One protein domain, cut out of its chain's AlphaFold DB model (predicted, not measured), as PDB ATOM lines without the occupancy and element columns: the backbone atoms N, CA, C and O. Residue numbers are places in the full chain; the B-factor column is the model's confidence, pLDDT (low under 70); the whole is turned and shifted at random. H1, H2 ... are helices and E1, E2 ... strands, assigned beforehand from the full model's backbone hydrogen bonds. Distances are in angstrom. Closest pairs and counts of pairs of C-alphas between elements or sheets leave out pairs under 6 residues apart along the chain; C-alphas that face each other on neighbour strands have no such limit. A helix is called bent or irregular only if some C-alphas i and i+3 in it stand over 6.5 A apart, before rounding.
ATOM      1  N   PRO A  16      -2.374 -51.235 -11.266       88.62
ATOM      2  CA  PRO A  16      -2.539 -51.958 -12.513       88.62
ATOM      3  C   PRO A  16      -1.811 -53.308 -12.429       88.62
ATOM      4  O   PRO A  16      -0.851 -53.449 -11.667       88.62
ATOM      5  N   PRO A  17      -2.247 -54.319 -13.198       94.50
ATOM      6  CA  PRO A  17      -1.544 -55.593 -13.224       94.50
ATOM      7  C   PRO A  17      -0.090 -55.395 -13.668       94.50
ATOM      8  O   PRO A  17       0.165 -54.628 -14.596       94.50
ATOM      9  N   LEU A  18       0.841 -56.122 -13.044       95.62
ATOM     10  CA  LEU A  18       2.274 -56.083 -13.360       95.62
ATOM     11  C   LEU A  18       2.520 -56.370 -14.844       95.62
ATOM     12  O   LEU A  18       3.285 -55.680 -15.508       95.62
ATOM     13  N   TYR A  19       1.837 -57.386 -15.370       95.88
ATOM     14  CA  TYR A  19       1.765 -57.686 -16.795       95.88
ATOM     15  C   TYR A  19       0.588 -58.622 -17.079       95.88
ATOM     16  O   TYR A  19      -0.072 -59.151 -16.181       95.88
ATOM     17  N   THR A  20       0.313 -58.836 -18.364       96.81
ATOM     18  CA  THR A  20      -0.701 -59.783 -18.835       96.81
ATOM     19  C   THR A  20      -0.056 -60.779 -19.785       96.81
ATOM     20  O   THR A  20       0.768 -60.401 -20.614       96.81
ATOM     21  N   PHE A  21      -0.441 -62.047 -19.695       96.62
ATOM     22  CA  PHE A  21       0.015 -63.086 -20.612       96.62
ATOM     23  C   PHE A  21      -1.138 -64.007 -21.004       96.62
ATOM     24  O   PHE A  21      -2.154 -64.094 -20.318       96.62
ATOM     25  N   GLY A  22      -0.977 -64.705 -22.120       96.06
ATOM     26  CA  GLY A  22      -1.947 -65.681 -22.586       96.06
ATOM     27  C   GLY A  22      -1.641 -66.117 -24.008       96.06
ATOM     28  O   GLY A  22      -1.317 -65.300 -24.867       96.06
ATOM     29  N   VAL A  23      -1.745 -67.413 -24.262       96.12
ATOM     30  CA  VAL A  23      -1.623 -67.997 -25.598       96.12
ATOM     31  C   VAL A  23      -3.021 -68.376 -26.084       96.12
ATOM     32  O   VAL A  23      -3.732 -69.083 -25.361       96.12
ATOM     33  N   PRO A  24      -3.450 -67.930 -27.279       97.25
ATOM     34  CA  PRO A  24      -4.723 -68.350 -27.848       97.25
ATOM     35  C   PRO A  24      -4.844 -69.875 -27.893       97.25
ATOM     36  O   PRO A  24      -3.894 -70.579 -28.231       97.25
ATOM     37  N   TRP A  25      -6.023 -70.388 -27.548       97.12
ATOM     38  CA  TRP A  25      -6.254 -71.829 -27.539       97.12
ATOM     39  C   TRP A  25      -6.221 -72.408 -28.958       97.12
ATOM     40  O   TRP A  25      -6.854 -71.828 -29.847       97.12
ATOM     41  N   PRO A  26      -5.607 -73.585 -29.166       96.38
ATOM     42  CA  PRO A  26      -5.811 -74.342 -30.389       96.38
ATOM     43  C   PRO A  26      -7.285 -74.752 -30.528       96.38
ATOM     44  O   PRO A  26      -8.079 -74.731 -29.570       96.38
ATOM     45  N   GLU A  27      -7.671 -75.113 -31.754       96.25
ATOM     46  CA  GLU A  27      -9.039 -75.544 -32.031       96.25
ATOM     47  C   GLU A  27      -9.403 -76.808 -31.239       96.25
ATOM     48  O   GLU A  27     -10.458 -76.842 -30.598       96.25
ATOM     49  N   PHE A  28      -8.507 -77.792 -31.240       97.31
ATOM     50  CA  PHE A  28      -8.616 -79.039 -30.493       97.31
ATOM     51  C   PHE A  28      -7.565 -79.080 -29.390       97.31
ATOM     52  O   PHE A  28      -6.513 -78.459 -29.518       97.31
ATOM     53  N   ASN A  29      -7.863 -79.793 -28.308       95.81
ATOM     54  CA  ASN A  29      -6.848 -80.115 -27.315       95.81
ATOM     55  C   ASN A  29      -5.934 -81.263 -27.776       95.81
ATOM     56  O   ASN A  29      -6.181 -81.877 -28.808       95.81
ATOM     57  N   ASP A  30      -4.926 -81.602 -26.983       93.44
ATOM     58  CA  ASP A  30      -3.911 -82.603 -27.344       93.44
ATOM     59  C   ASP A  30      -4.401 -84.064 -27.193       93.44
ATOM     60  O   ASP A  30      -3.643 -85.016 -27.371       93.44
ATOM     61  N   ALA A 103     -15.021 -76.203 -25.021       95.69
ATOM     62  CA  ALA A 103     -15.843 -74.996 -25.079       95.69
ATOM     63  C   ALA A 103     -14.962 -73.735 -25.000       95.69
ATOM     64  O   ALA A 103     -13.849 -73.761 -24.466       95.69
ATOM     65  N   ARG A 104     -15.433 -72.616 -25.565       96.38
ATOM     66  CA  ARG A 104     -14.680 -71.350 -25.534       96.38
ATOM     67  C   ARG A 104     -14.405 -70.918 -24.087       96.38
ATOM     68  O   ARG A 104     -15.281 -71.021 -23.225       96.38
ATOM     69  N   ALA A 105     -13.194 -70.426 -23.852       97.44
ATOM     70  CA  ALA A 105     -12.741 -69.895 -22.571       97.44
ATOM     71  C   ALA A 105     -11.789 -68.709 -22.812       97.44
ATOM     72  O   ALA A 105     -11.080 -68.717 -23.824       97.44
ATOM     73  N   PRO A 106     -11.737 -67.711 -21.913       98.12
ATOM     74  CA  PRO A 106     -10.693 -66.688 -21.943       98.12
ATOM     75  C   PRO A 106      -9.301 -67.322 -21.857       98.12
ATOM     76  O   PRO A 106      -9.154 -68.387 -21.262       98.12
ATOM     77  N   PHE A 107      -8.291 -66.681 -22.435       97.81
ATOM     78  CA  PHE A 107      -6.900 -67.148 -22.369       97.81
ATOM     79  C   PHE A 107      -5.939 -66.126 -21.754       97.81
ATOM     80  O   PHE A 107      -4.840 -66.499 -21.363       97.81
ATOM     81  N   MET A 108      -6.351 -64.859 -21.653       98.12
ATOM     82  CA  MET A 108      -5.544 -63.801 -21.050       98.12
ATOM     83  C   MET A 108      -5.664 -63.839 -19.524       98.12
ATOM     84  O   MET A 108      -6.772 -63.863 -18.982       98.12
ATOM     85  N   LEU A 109      -4.518 -63.828 -18.851       98.00
ATOM     86  CA  LEU A 109      -4.351 -63.784 -17.404       98.00
ATOM     87  C   LEU A 109      -3.539 -62.551 -17.032       98.00
ATOM     88  O   LEU A 109      -2.508 -62.273 -17.643       98.00
ATOM     89  N   GLN A 110      -3.999 -61.830 -16.017       97.56
ATOM     90  CA  GLN A 110      -3.284 -60.682 -15.473       97.56
ATOM     91  C   GLN A 110      -2.532 -61.115 -14.219       97.56
ATOM     92  O   GLN A 110      -3.121 -61.763 -13.352       97.56
ATOM     93  N   VAL A 111      -1.263 -60.747 -14.110       96.88
ATOM     94  CA  VAL A 111      -0.464 -60.953 -12.901       96.88
ATOM     95  C   VAL A 111      -0.573 -59.708 -12.041       96.88
ATOM     96  O   VAL A 111      -0.329 -58.602 -12.514       96.88
ATOM     97  N   LEU A 112      -1.005 -59.882 -10.796       96.56
ATOM     98  CA  LEU A 112      -1.180 -58.800  -9.827       96.56
ATOM     99  C   LEU A 112       0.023 -58.683  -8.888       96.56
ATOM    100  O   LEU A 112       0.302 -57.599  -8.392       96.56
ATOM    101  N   TYR A 113       0.699 -59.802  -8.643       95.25
ATOM    102  CA  TYR A 113       1.855 -59.914  -7.764       95.25
ATOM    103  C   TYR A 113       2.726 -61.088  -8.220       95.25
ATOM    104  O   TYR A 113       2.184 -62.112  -8.646       95.25
ATOM    105  N   GLU A 114       4.041 -60.937  -8.126       93.25
ATOM    106  CA  GLU A 114       5.035 -61.977  -8.402       93.25
ATOM    107  C   GLU A 114       6.295 -61.684  -7.580       93.25
ATOM    108  O   GLU A 114       6.779 -60.550  -7.588       93.25
ATOM    109  N   ASP A 115       6.789 -62.697  -6.875       91.50
ATOM    110  CA  ASP A 115       8.088 -62.723  -6.201       91.50
ATOM    111  C   ASP A 115       8.786 -64.077  -6.446       91.50
ATOM    112  O   ASP A 115       8.372 -64.843  -7.320       91.50
ATOM    113  N   ASP A 116       9.855 -64.352  -5.697       88.56
ATOM    114  CA  ASP A 116      10.673 -65.560  -5.854       88.56
ATOM    115  C   ASP A 116       9.957 -66.856  -5.424       88.56
ATOM    116  O   ASP A 116      10.395 -67.942  -5.808       88.56
ATOM    117  N   ASP A 117       8.838 -66.763  -4.693       87.69
ATOM    118  CA  ASP A 117       8.125 -67.913  -4.121       87.69
ATOM    119  C   ASP A 117       6.702 -68.090  -4.688       87.69
ATOM    120  O   ASP A 117       6.181 -69.210  -4.763       87.69
ATOM    121  N   MET A 118       6.029 -67.006  -5.093       91.88
ATOM    122  CA  MET A 118       4.623 -67.046  -5.485       91.88
ATOM    123  C   MET A 118       4.201 -66.029  -6.547       91.88
ATOM    124  O   MET A 118       4.768 -64.958  -6.738       91.88
ATOM    125  N   VAL A 119       3.086 -66.357  -7.203       94.44
ATOM    126  CA  VAL A 119       2.418 -65.509  -8.194       94.44
ATOM    127  C   VAL A 119       0.935 -65.397  -7.856       94.44
ATOM    128  O   VAL A 119       0.242 -66.408  -7.711       94.44
ATOM    129  N   ALA A 120       0.404 -64.176  -7.794       96.19
ATOM    130  CA  ALA A 120      -1.033 -63.931  -7.698       96.19
ATOM    131  C   ALA A 120      -1.576 -63.463  -9.050       96.19
ATOM    132  O   ALA A 120      -1.163 -62.431  -9.586       96.19
ATOM    133  N   ILE A 121      -2.543 -64.198  -9.596       97.19
ATOM    134  CA  ILE A 121      -3.149 -63.893 -10.897       97.19
ATOM    135  C   ILE A 121      -4.626 -63.533 -10.755       97.19
ATOM    136  O   ILE A 121      -5.360 -64.155  -9.989       97.19
ATOM    137  N   ASN A 122      -5.100 -62.576 -11.548       97.56
ATOM    138  CA  ASN A 122      -6.524 -62.310 -11.708       97.56
ATOM    139  C   ASN A 122      -7.106 -63.263 -12.754       97.56
ATOM    140  O   ASN A 122      -6.912 -63.098 -13.963       97.56
ATOM    141  N   LYS A 123      -7.835 -64.277 -12.294       97.56
ATOM    142  CA  LYS A 123      -8.511 -65.226 -13.171       97.56
ATOM    143  C   LYS A 123      -9.826 -64.625 -13.688       97.56
ATOM    144  O   LYS A 123     -10.720 -64.353 -12.880       97.56
ATOM    145  N   PRO A 124     -10.045 -64.531 -15.011       98.12
ATOM    146  CA  PRO A 124     -11.334 -64.112 -15.555       98.12
ATOM    147  C   PRO A 124     -12.423 -65.171 -15.319       98.12
ATOM    148  O   PRO A 124     -12.148 -66.369 -15.165       98.12
ATOM    149  N   SER A 125     -13.690 -64.750 -15.319       97.81
ATOM    150  CA  SER A 125     -14.822 -65.686 -15.339       97.81
ATOM    151  C   SER A 125     -14.868 -66.448 -16.671       97.81
ATOM    152  O   SER A 125     -14.516 -65.920 -17.720       97.81
ATOM    153  N   GLY A 126     -15.272 -67.714 -16.636       97.06
ATOM    154  CA  GLY A 126     -15.322 -68.612 -17.791       97.06
ATOM    155  C   GLY A 126     -14.078 -69.487 -17.979       97.06
ATOM    156  O   GLY A 126     -14.171 -70.485 -18.697       97.06
ATOM    157  N   LEU A 127     -12.963 -69.176 -17.305       98.00
ATOM    158  CA  LEU A 127     -11.724 -69.963 -17.328       98.00
ATOM    159  C   LEU A 127     -11.632 -70.898 -16.109       98.00
ATOM    160  O   LEU A 127     -11.813 -70.465 -14.967       98.00
ATOM    161  N   GLN A 128     -11.370 -72.185 -16.347       97.38
ATOM    162  CA  GLN A 128     -11.198 -73.197 -15.302       97.38
ATOM    163  C   GLN A 128      -9.764 -73.174 -14.753       97.38
ATOM    164  O   GLN A 128      -8.834 -72.911 -15.505       97.38
ATOM    165  N   VAL A 129      -9.564 -73.431 -13.455       97.12
ATOM    166  CA  VAL A 129      -8.210 -73.389 -12.868       97.12
ATOM    167  C   VAL A 129      -7.378 -74.614 -13.249       97.12
ATOM    168  O   VAL A 129      -6.294 -74.464 -13.802       97.12
ATOM    169  N   LEU A 130      -7.906 -75.811 -12.986       95.88
ATOM    170  CA  LEU A 130      -7.227 -77.090 -13.209       95.88
ATOM    171  C   LEU A 130      -7.972 -77.935 -14.252       95.88
ATOM    172  O   LEU A 130      -9.194 -77.798 -14.355       95.88
ATOM    173  N   PRO A 131      -7.289 -78.841 -14.971       94.69
ATOM    174  CA  PRO A 131      -7.915 -79.845 -15.826       94.69
ATOM    175  C   PRO A 131      -9.053 -80.596 -15.122       94.69
ATOM    176  O   PRO A 131      -8.903 -81.080 -13.999       94.69
ATOM    177  N   GLY A 132     -10.202 -80.693 -15.782       90.94
ATOM    178  CA  GLY A 132     -11.342 -81.467 -15.305       90.94
ATOM    179  C   GLY A 132     -12.554 -81.400 -16.236       90.94
ATOM    180  O   GLY A 132     -12.902 -80.347 -16.778       90.94
ATOM    181  N   GLY A 133     -13.260 -82.526 -16.363       88.88
ATOM    182  CA  GLY A 133     -14.504 -82.617 -17.125       88.88
ATOM    183  C   GLY A 133     -14.309 -82.307 -18.612       88.88
ATOM    184  O   GLY A 133     -13.630 -83.043 -19.323       88.88
ATOM    185  N   LEU A 134     -14.956 -81.239 -19.089       89.88
ATOM    186  CA  LEU A 134     -14.900 -80.807 -20.493       89.88
ATOM    187  C   LEU A 134     -13.713 -79.878 -20.807       89.88
ATOM    188  O   LEU A 134     -13.514 -79.561 -21.979       89.88
ATOM    189  N   PHE A 135     -12.961 -79.446 -19.789       94.75
ATOM    190  CA  PHE A 135     -11.851 -78.499 -19.910       94.75
ATOM    191  C   PHE A 135     -10.567 -79.147 -19.401       94.75
ATOM    192  O   PHE A 135     -10.306 -79.156 -18.199       94.75
ATOM    193  N   GLN A 136      -9.785 -79.720 -20.307       94.69
ATOM    194  CA  GLN A 136      -8.543 -80.410 -19.973       94.69
ATOM    195  C   GLN A 136      -7.341 -79.528 -20.279       94.69
ATOM    196  O   GLN A 136      -6.419 -79.472 -19.476       94.69
ATOM    197  N   GLN A 137      -7.393 -78.780 -21.378       95.81
ATOM    198  CA  GLN A 137      -6.321 -77.889 -21.806       95.81
ATOM    199  C   GLN A 137      -6.675 -76.413 -21.637       95.81
ATOM    200  O   GLN A 137      -5.785 -75.614 -21.376       95.81
ATOM    201  N   ARG A 138      -7.948 -76.007 -21.723       97.25
ATOM    202  CA  ARG A 138      -8.336 -74.592 -21.571       97.25
ATOM    203  C   ARG A 138      -8.446 -74.182 -20.106       97.25
ATOM    204  O   ARG A 138      -9.541 -73.934 -19.592       97.25
ATOM    205  N   THR A 139      -7.302 -74.145 -19.429       97.75
ATOM    206  CA  THR A 139      -7.203 -73.906 -17.987       97.75
ATOM    207  C   THR A 139      -6.128 -72.882 -17.633       97.75
ATOM    208  O   THR A 139      -5.210 -72.635 -18.411       97.75
ATOM    209  N   VAL A 140      -6.235 -72.289 -16.442       97.69
ATOM    210  CA  VAL A 140      -5.192 -71.426 -15.868       97.69
ATOM    211  C   VAL A 140      -3.853 -72.153 -15.831       97.69
ATOM    212  O   VAL A 140      -2.857 -71.610 -16.300       97.69
ATOM    213  N   LEU A 141      -3.846 -73.384 -15.312       95.75
ATOM    214  CA  LEU A 141      -2.638 -74.191 -15.187       95.75
ATOM    215  C   LEU A 141      -1.930 -74.367 -16.540       95.75
ATOM    216  O   LEU A 141      -0.716 -74.212 -16.622       95.75
ATOM    217  N   THR A 142      -2.678 -74.603 -17.616       95.06
ATOM    218  CA  THR A 142      -2.098 -74.732 -18.960       95.06
ATOM    219  C   THR A 142      -1.451 -73.435 -19.449       95.06
ATOM    220  O   THR A 142      -0.376 -73.469 -20.037       95.06
ATOM    221  N   GLN A 143      -2.065 -72.271 -19.200       96.69
ATOM    222  CA  GLN A 143      -1.446 -70.989 -19.574       96.69
ATOM    223  C   GLN A 143      -0.141 -70.753 -18.816       96.69
ATOM    224  O   GLN A 143       0.834 -70.292 -19.407       96.69
ATOM    225  N   LEU A 144      -0.115 -71.085 -17.522       93.88
ATOM    226  CA  LEU A 144       1.086 -70.996 -16.691       93.88
ATOM    227  C   LEU A 144       2.204 -71.899 -17.240       93.88
ATOM    228  O   LEU A 144       3.328 -71.436 -17.427       93.88
ATOM    229  N   GLN A 145       1.877 -73.142 -17.609       90.62
ATOM    230  CA  GLN A 145       2.813 -74.082 -18.240       90.62
ATOM    231  C   GLN A 145       3.362 -73.564 -19.571       90.62
ATOM    232  O   GLN A 145       4.564 -73.636 -19.825       90.62
ATOM    233  N   TRP A 146       2.497 -73.026 -20.429       91.94
ATOM    234  CA  TRP A 146       2.906 -72.477 -21.720       91.94
ATOM    235  C   TRP A 146       3.769 -71.230 -21.584       91.94
ATOM    236  O   TRP A 146       4.711 -71.060 -22.358       91.94
ATOM    237  N   LYS A 147       3.483 -70.372 -20.599       90.38
ATOM    238  CA  LYS A 147       4.338 -69.231 -20.258       90.38
ATOM    239  C   LYS A 147       5.727 -69.721 -19.839       90.38
ATOM    240  O   LYS A 147       6.708 -69.285 -20.434       90.38
ATOM    241  N   ALA A 148       5.801 -70.662 -18.895       84.62
ATOM    242  CA  ALA A 148       7.067 -71.202 -18.396       84.62
ATOM    243  C   ALA A 148       7.883 -71.891 -19.505       84.62
ATOM    244  O   ALA A 148       9.067 -71.613 -19.672       84.62
ATOM    245  N   SER A 149       7.233 -72.698 -20.350       82.06
ATOM    246  CA  SER A 149       7.893 -73.394 -21.469       82.06
ATOM    247  C   SER A 149       8.495 -72.427 -22.495       82.06
ATOM    248  O   SER A 149       9.549 -72.699 -23.061       82.06
ATOM    249  N   LYS A 150       7.853 -71.274 -22.733       78.75
ATOM    250  CA  LYS A 150       8.399 -70.223 -23.611       78.75
ATOM    251  C   LYS A 150       9.589 -69.491 -22.991       78.75
ATOM    252  O   LYS A 150      10.430 -68.987 -23.727       78.75
ATOM    253  N   GLN A 151       9.644 -69.412 -21.665       66.81
ATOM    254  CA  GLN A 151      10.717 -68.744 -20.928       66.81
ATOM    255  C   GLN A 151      11.937 -69.660 -20.722       66.81
ATOM    256  O   GLN A 151      13.055 -69.165 -20.642       66.81
ATOM    257  N   HIS A 165       7.941 -73.544 -12.038       81.06
ATOM    258  CA  HIS A 165       6.727 -73.180 -12.757       81.06
ATOM    259  C   HIS A 165       5.636 -72.857 -11.735       81.06
ATOM    260  O   HIS A 165       5.467 -73.618 -10.778       81.06
ATOM    261  N   PRO A 166       4.851 -71.788 -11.937       87.50
ATOM    262  CA  PRO A 166       3.751 -71.466 -11.040       87.50
ATOM    263  C   PRO A 166       2.641 -72.520 -11.130       87.50
ATOM    264  O   PRO A 166       2.077 -72.760 -12.203       87.50
ATOM    265  N   VAL A 167       2.287 -73.116  -9.990       91.38
ATOM    266  CA  VAL A 167       1.173 -74.063  -9.852       91.38
ATOM    267  C   VAL A 167       0.117 -73.465  -8.923       91.38
ATOM    268  O   VAL A 167       0.460 -73.070  -7.811       91.38
ATOM    269  N   PRO A 168      -1.169 -73.387  -9.326       94.00
ATOM    270  CA  PRO A 168      -2.224 -72.901  -8.443       94.00
ATOM    271  C   PRO A 168      -2.240 -73.683  -7.126       94.00
ATOM    272  O   PRO A 168      -2.171 -74.905  -7.180       94.00
ATOM    273  N   VAL A 169      -2.390 -73.012  -5.979       93.62
ATOM    274  CA  VAL A 169      -2.510 -73.654  -4.643       93.62
ATOM    275  C   VAL A 169      -3.958 -73.755  -4.161       93.62
ATOM    276  O   VAL A 169      -4.274 -74.388  -3.157       93.62
ATOM    277  N   HIS A 170      -4.883 -73.130  -4.884       92.44
ATOM    278  CA  HIS A 170      -6.316 -73.265  -4.666       92.44
ATOM    279  C   HIS A 170      -7.070 -73.101  -5.987       92.44
ATOM    280  O   HIS A 170      -6.508 -72.721  -7.016       92.44
ATOM    281  N   ARG A 171      -8.381 -73.378  -5.976       93.69
ATOM    282  CA  ARG A 171      -9.225 -73.245  -7.168       93.69
ATOM    283  C   ARG A 171     -10.424 -72.333  -6.948       93.69
ATOM    284  O   ARG A 171     -11.127 -72.435  -5.944       93.69
ATOM    285  N   LEU A 172     -10.708 -71.519  -7.956       95.06
ATOM    286  CA  LEU A 172     -11.992 -70.857  -8.144       95.06
ATOM    287  C   LEU A 172     -12.840 -71.658  -9.138       95.06
ATOM    288  O   LEU A 172     -12.317 -72.323 -10.038       95.06
ATOM    289  N   GLY A 173     -14.164 -71.602  -8.978       94.38
ATOM    290  CA  GLY A 173     -15.084 -72.188  -9.952       94.38
ATOM    291  C   GLY A 173     -14.936 -71.520 -11.321       94.38
ATOM    292  O   GLY A 173     -14.561 -70.353 -11.412       94.38
ATOM    293  N   ARG A 174     -15.267 -72.238 -12.405       95.94
ATOM    294  CA  ARG A 174     -15.165 -71.700 -13.774       95.94
ATOM    295  C   ARG A 174     -15.885 -70.353 -13.922       95.94
ATOM    296  O   ARG A 174     -15.315 -69.432 -14.486       95.94
ATOM    297  N   GLY A 175     -17.104 -70.226 -13.393       96.81
ATOM    298  CA  GLY A 175     -17.903 -68.992 -13.460       96.81
ATOM    299  C   GLY A 175     -17.503 -67.891 -12.469       96.81
ATOM    300  O   GLY A 175     -18.129 -66.838 -12.456       96.81
ATOM    301  N   THR A 176     -16.490 -68.121 -11.633       97.62
ATOM    302  CA  THR A 176     -16.041 -67.180 -10.601       97.62
ATOM    303  C   THR A 176     -14.773 -66.484 -11.074       97.62
ATOM    304  O   THR A 176     -13.802 -67.165 -11.393       97.62
ATOM    305  N   SER A 177     -14.764 -65.156 -11.142       97.81
ATOM    306  CA  SER A 177     -13.540 -64.366 -11.330       97.81
ATOM    307  C   SER A 177     -12.848 -64.096  -9.995       97.81
ATOM    308  O   SER A 177     -13.482 -64.195  -8.944       97.81
ATOM    309  N   GLY A 178     -11.569 -63.739 -10.035       96.88
ATOM    310  CA  GLY A 178     -10.833 -63.284  -8.858       96.88
ATOM    311  C   GLY A 178      -9.425 -63.851  -8.770       96.88
ATOM    312  O   GLY A 178      -8.941 -64.512  -9.691       96.88
ATOM    313  N   ILE A 179      -8.787 -63.580  -7.636       97.56
ATOM    314  CA  ILE A 179      -7.384 -63.908  -7.402       97.56
ATOM    315  C   ILE A 179      -7.210 -65.422  -7.253       97.56
ATOM    316  O   ILE A 179      -7.960 -66.078  -6.527       97.56
ATOM    317  N   VAL A 180      -6.218 -65.967  -7.951       97.25
ATOM    318  CA  VAL A 180      -5.690 -67.316  -7.743       97.25
ATOM    319  C   VAL A 180      -4.221 -67.187  -7.365       97.25
ATOM    320  O   VAL A 180      -3.445 -66.603  -8.116       97.25
ATOM    321  N   TYR A 181      -3.851 -67.725  -6.208       95.94
ATOM    322  CA  TYR A 181      -2.461 -67.844  -5.791       95.94
ATOM    323  C   TYR A 181      -1.833 -69.085  -6.415       95.94
ATOM    324  O   TYR A 181      -2.468 -70.145  -6.492       95.94
ATOM    325  N   CYS A 182      -0.592 -68.936  -6.856       94.12
ATOM    326  CA  CYS A 182       0.246 -69.994  -7.384       94.12
ATOM    327  C   CYS A 182       1.575 -69.999  -6.632       94.12
ATOM    328  O   CYS A 182       2.130 -68.934  -6.385       94.12
ATOM    329  N   GLU A 183       2.078 -71.179  -6.307       91.12
ATOM    330  CA  GLU A 183       3.407 -71.380  -5.730       91.12
ATOM    331  C   GLU A 183       4.381 -71.752  -6.847       91.12
ATOM    332  O   GLU A 183       4.008 -72.458  -7.794       91.12
ATOM    333  N   LEU A 184       5.612 -71.256  -6.766       84.75
ATOM    334  CA  LEU A 184       6.679 -71.597  -7.696       84.75
ATOM    335  C   LEU A 184       7.276 -72.950  -7.304       84.75
ATOM    336  O   LEU A 184       7.924 -73.094  -6.275       84.75
ATOM    337  N   SER A 185       7.037 -73.970  -8.132       70.19
ATOM    338  CA  SER A 185       7.491 -75.336  -7.859       70.19
ATOM    339  C   SER A 185       8.448 -75.850  -8.932       70.19
ATOM    340  O   SER A 185       8.158 -75.803 -10.134       70.19
ATOM    341  N   ASN A 186       9.558 -76.437  -8.476       63.88
ATOM    342  CA  ASN A 186      10.469 -77.249  -9.293       63.88
ATOM    343  C   ASN A 186       9.893 -78.648  -9.587       63.88
ATOM    344  O   ASN A 186      10.363 -79.345 -10.481       63.88
ATOM    345  N   LEU A 187       8.865 -79.073  -8.843       57.31
ATOM    346  CA  LEU A 187       8.218 -80.378  -8.956       57.31
ATOM    347  C   LEU A 187       6.774 -80.200  -9.425       57.31
ATOM    348  O   LEU A 187       5.843 -79.955  -8.658       57.31
ATOM    349  N   PHE A 188       6.595 -80.348 -10.732       53.16
ATOM    350  CA  PHE A 188       5.317 -80.205 -11.423       53.16
ATOM    351  C   PHE A 188       4.216 -81.167 -10.927       53.16
ATOM    352  O   PHE A 188       3.030 -80.833 -10.947       53.16
ATOM    353  N   TYR A 189       4.598 -82.373 -10.495       49.59
ATOM    354  CA  TYR A 189       3.660 -83.473 -10.258       49.59
ATOM    355  C   TYR A 189       3.008 -83.474  -8.866       49.59
ATOM    356  O   TYR A 189       1.855 -83.894  -8.748       49.59
ATOM    357  N   ASP A 190       3.686 -82.970  -7.831       45.50
ATOM    358  CA  ASP A 190       3.232 -83.160  -6.445       45.50
ATOM    359  C   ASP A 190       2.036 -82.265  -6.075       45.50
ATOM    360  O   ASP A 190       1.075 -82.722  -5.449       45.50
ATOM    361  N   VAL A 191       2.010 -81.014  -6.545       49.88
ATOM    362  CA  VAL A 191       0.922 -80.066  -6.221       49.88
ATOM    363  C   VAL A 191      -0.362 -80.370  -7.011       49.88
ATOM    364  O   VAL A 191      -1.473 -80.223  -6.494       49.88
ATOM    365  N   PHE A 192      -0.241 -80.862  -8.253       49.41
ATOM    366  CA  PHE A 192      -1.396 -81.250  -9.076       49.41
ATOM    367  C   PHE A 192      -2.211 -82.380  -8.430       49.41
ATOM    368  O   PHE A 192      -3.445 -82.336  -8.439       49.41
ATOM    369  N   LEU A 193      -1.533 -83.365  -7.829       49.09
ATOM    370  CA  LEU A 193      -2.187 -84.448  -7.095       49.09
ATOM    371  C   LEU A 193      -2.860 -83.924  -5.820       49.09
ATOM    372  O   LEU A 193      -4.023 -84.246  -5.572       49.09
ATOM    373  N   PHE A 194      -2.193 -83.054  -5.058       50.56
ATOM    374  CA  PHE A 194      -2.745 -82.499  -3.819       50.56
ATOM    375  C   PHE A 194      -4.102 -81.796  -4.029       50.56
ATOM    376  O   PHE A 194      -5.058 -82.035  -3.291       50.56
ATOM    377  N   LEU A 195      -4.253 -81.008  -5.098       50.78
ATOM    378  CA  LEU A 195      -5.500 -80.272  -5.357       50.78
ATOM    379  C   LEU A 195      -6.638 -81.089  -5.976       50.78
ATOM    380  O   LEU A 195      -7.794 -80.642  -5.953       50.78
ATOM    381  N   GLN A 196      -6.346 -82.267  -6.529       51.78
ATOM    382  CA  GLN A 196      -7.377 -83.183  -7.019       51.78
ATOM    383  C   GLN A 196      -7.987 -84.045  -5.902       51.78
ATOM    384  O   GLN A 196      -9.146 -84.450  -6.033       51.78
ATOM    385  N   PHE A 197      -7.254 -84.296  -4.810       41.59
ATOM    386  CA  PHE A 197      -7.600 -85.307  -3.803       41.59
ATOM    387  C   PHE A 197      -8.199 -84.795  -2.486       41.59
ATOM    388  O   PHE A 197      -8.405 -85.601  -1.587       41.59
TER     389      PHE A 197
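Overview. This is residues 16 to 30, 103 to 151 and 165 to 197 of the 276 residues of the protein "RNA pseudouridine synthase 5" of Dendrobium catenatum (UniProt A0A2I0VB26). A five-stranded antiparallel sheet curls like part of a barrel, and helix H1 sits at its open side, beside edge strand E4 and reaching toward edge strand E1. A second helix, H2, packs on E4 at the far edge, and residues 124 to 139 form a long stretch with no named element. The printed part has 97 residues, with two named helices and five named strands that follow along the chain as E1, E2, E3, H1, E4, E5, H2, and the sheet order is E1, E2, E3, E5, E4. The class is mixed, helices and strands, with under half of the printed residues in named elements. The whole is compact, with a radius of gyration of the C-alphas of 12.4 A, and rounded, spanning 34 by 33 by 27 A.

Arrangement. Begin at E1, residues 19 to 21, an edge strand antiparallel to E2, residues 109 to 114; N 21 and O 109 are 2.9 A apart, within hydrogen-bond range. E2 forms a hairpin with E3, residues 118 to 123, where N 122 and O 110 are 2.8 A apart. E3 is the antiparallel neighbour of E5, residues 178 to 185, at 148 degrees between directions, with N 123 and O 178 at 2.8 A. E5 forms a hairpin with the other edge strand, E4, residues 165 to 168, with N 167 and O 183 at 2.9 A. The sheet is strongly twisted. H1, residues 140 to 151, is on one face of it, two layers of helix and sheet, at a height over the sheet of 4.1 A, only just above the sheet's level, and over none of the strands. Its closest C-alphas to E4 are those of Ala 148 and His 165, 6.0 A apart. On the same face, H2, residues 188 to 196, is over E4 and along it, at 3 degrees on the local plane; the closest C-alphas are those of Val 167 and Val 191, 7.0 A apart. H1 and H2 are apart. In H1 every O i to N i+4 pair is within hydrogen-bond range; in H2, 3 of 5 are.

Along the chain. Find C-alpha 19 at (1.765, -57.686, -16.795), where E1 begins its 6.8 A. E2 runs 13.1 A and E3 15.3 A. Find C-alpha 140 at (-5.192, -71.426, -15.868); from there H1 runs 16.9 A. E4 covers 9.9 A and E5 22.0 A. H2 runs 13.8 A to C-alpha 196 at (-7.377, -83.183, -7.019); it is only just irregular, with C-alphas 188 and 191 6.8 A apart.

Size, cuts and confidence. The two C-alphas farthest apart are those of Pro 16 and Phe 197, at 34.8 A. Residues 31 to 102 are not printed, with 14.3 A between C-alphas 30 and 103; residues 152 to 164 are not printed, with 10.1 A between C-alphas 151 and 165. The link from E3 to H1 is long, at 16 residues. The pLDDT is under 70 at residue 151 and residues 186 to 197.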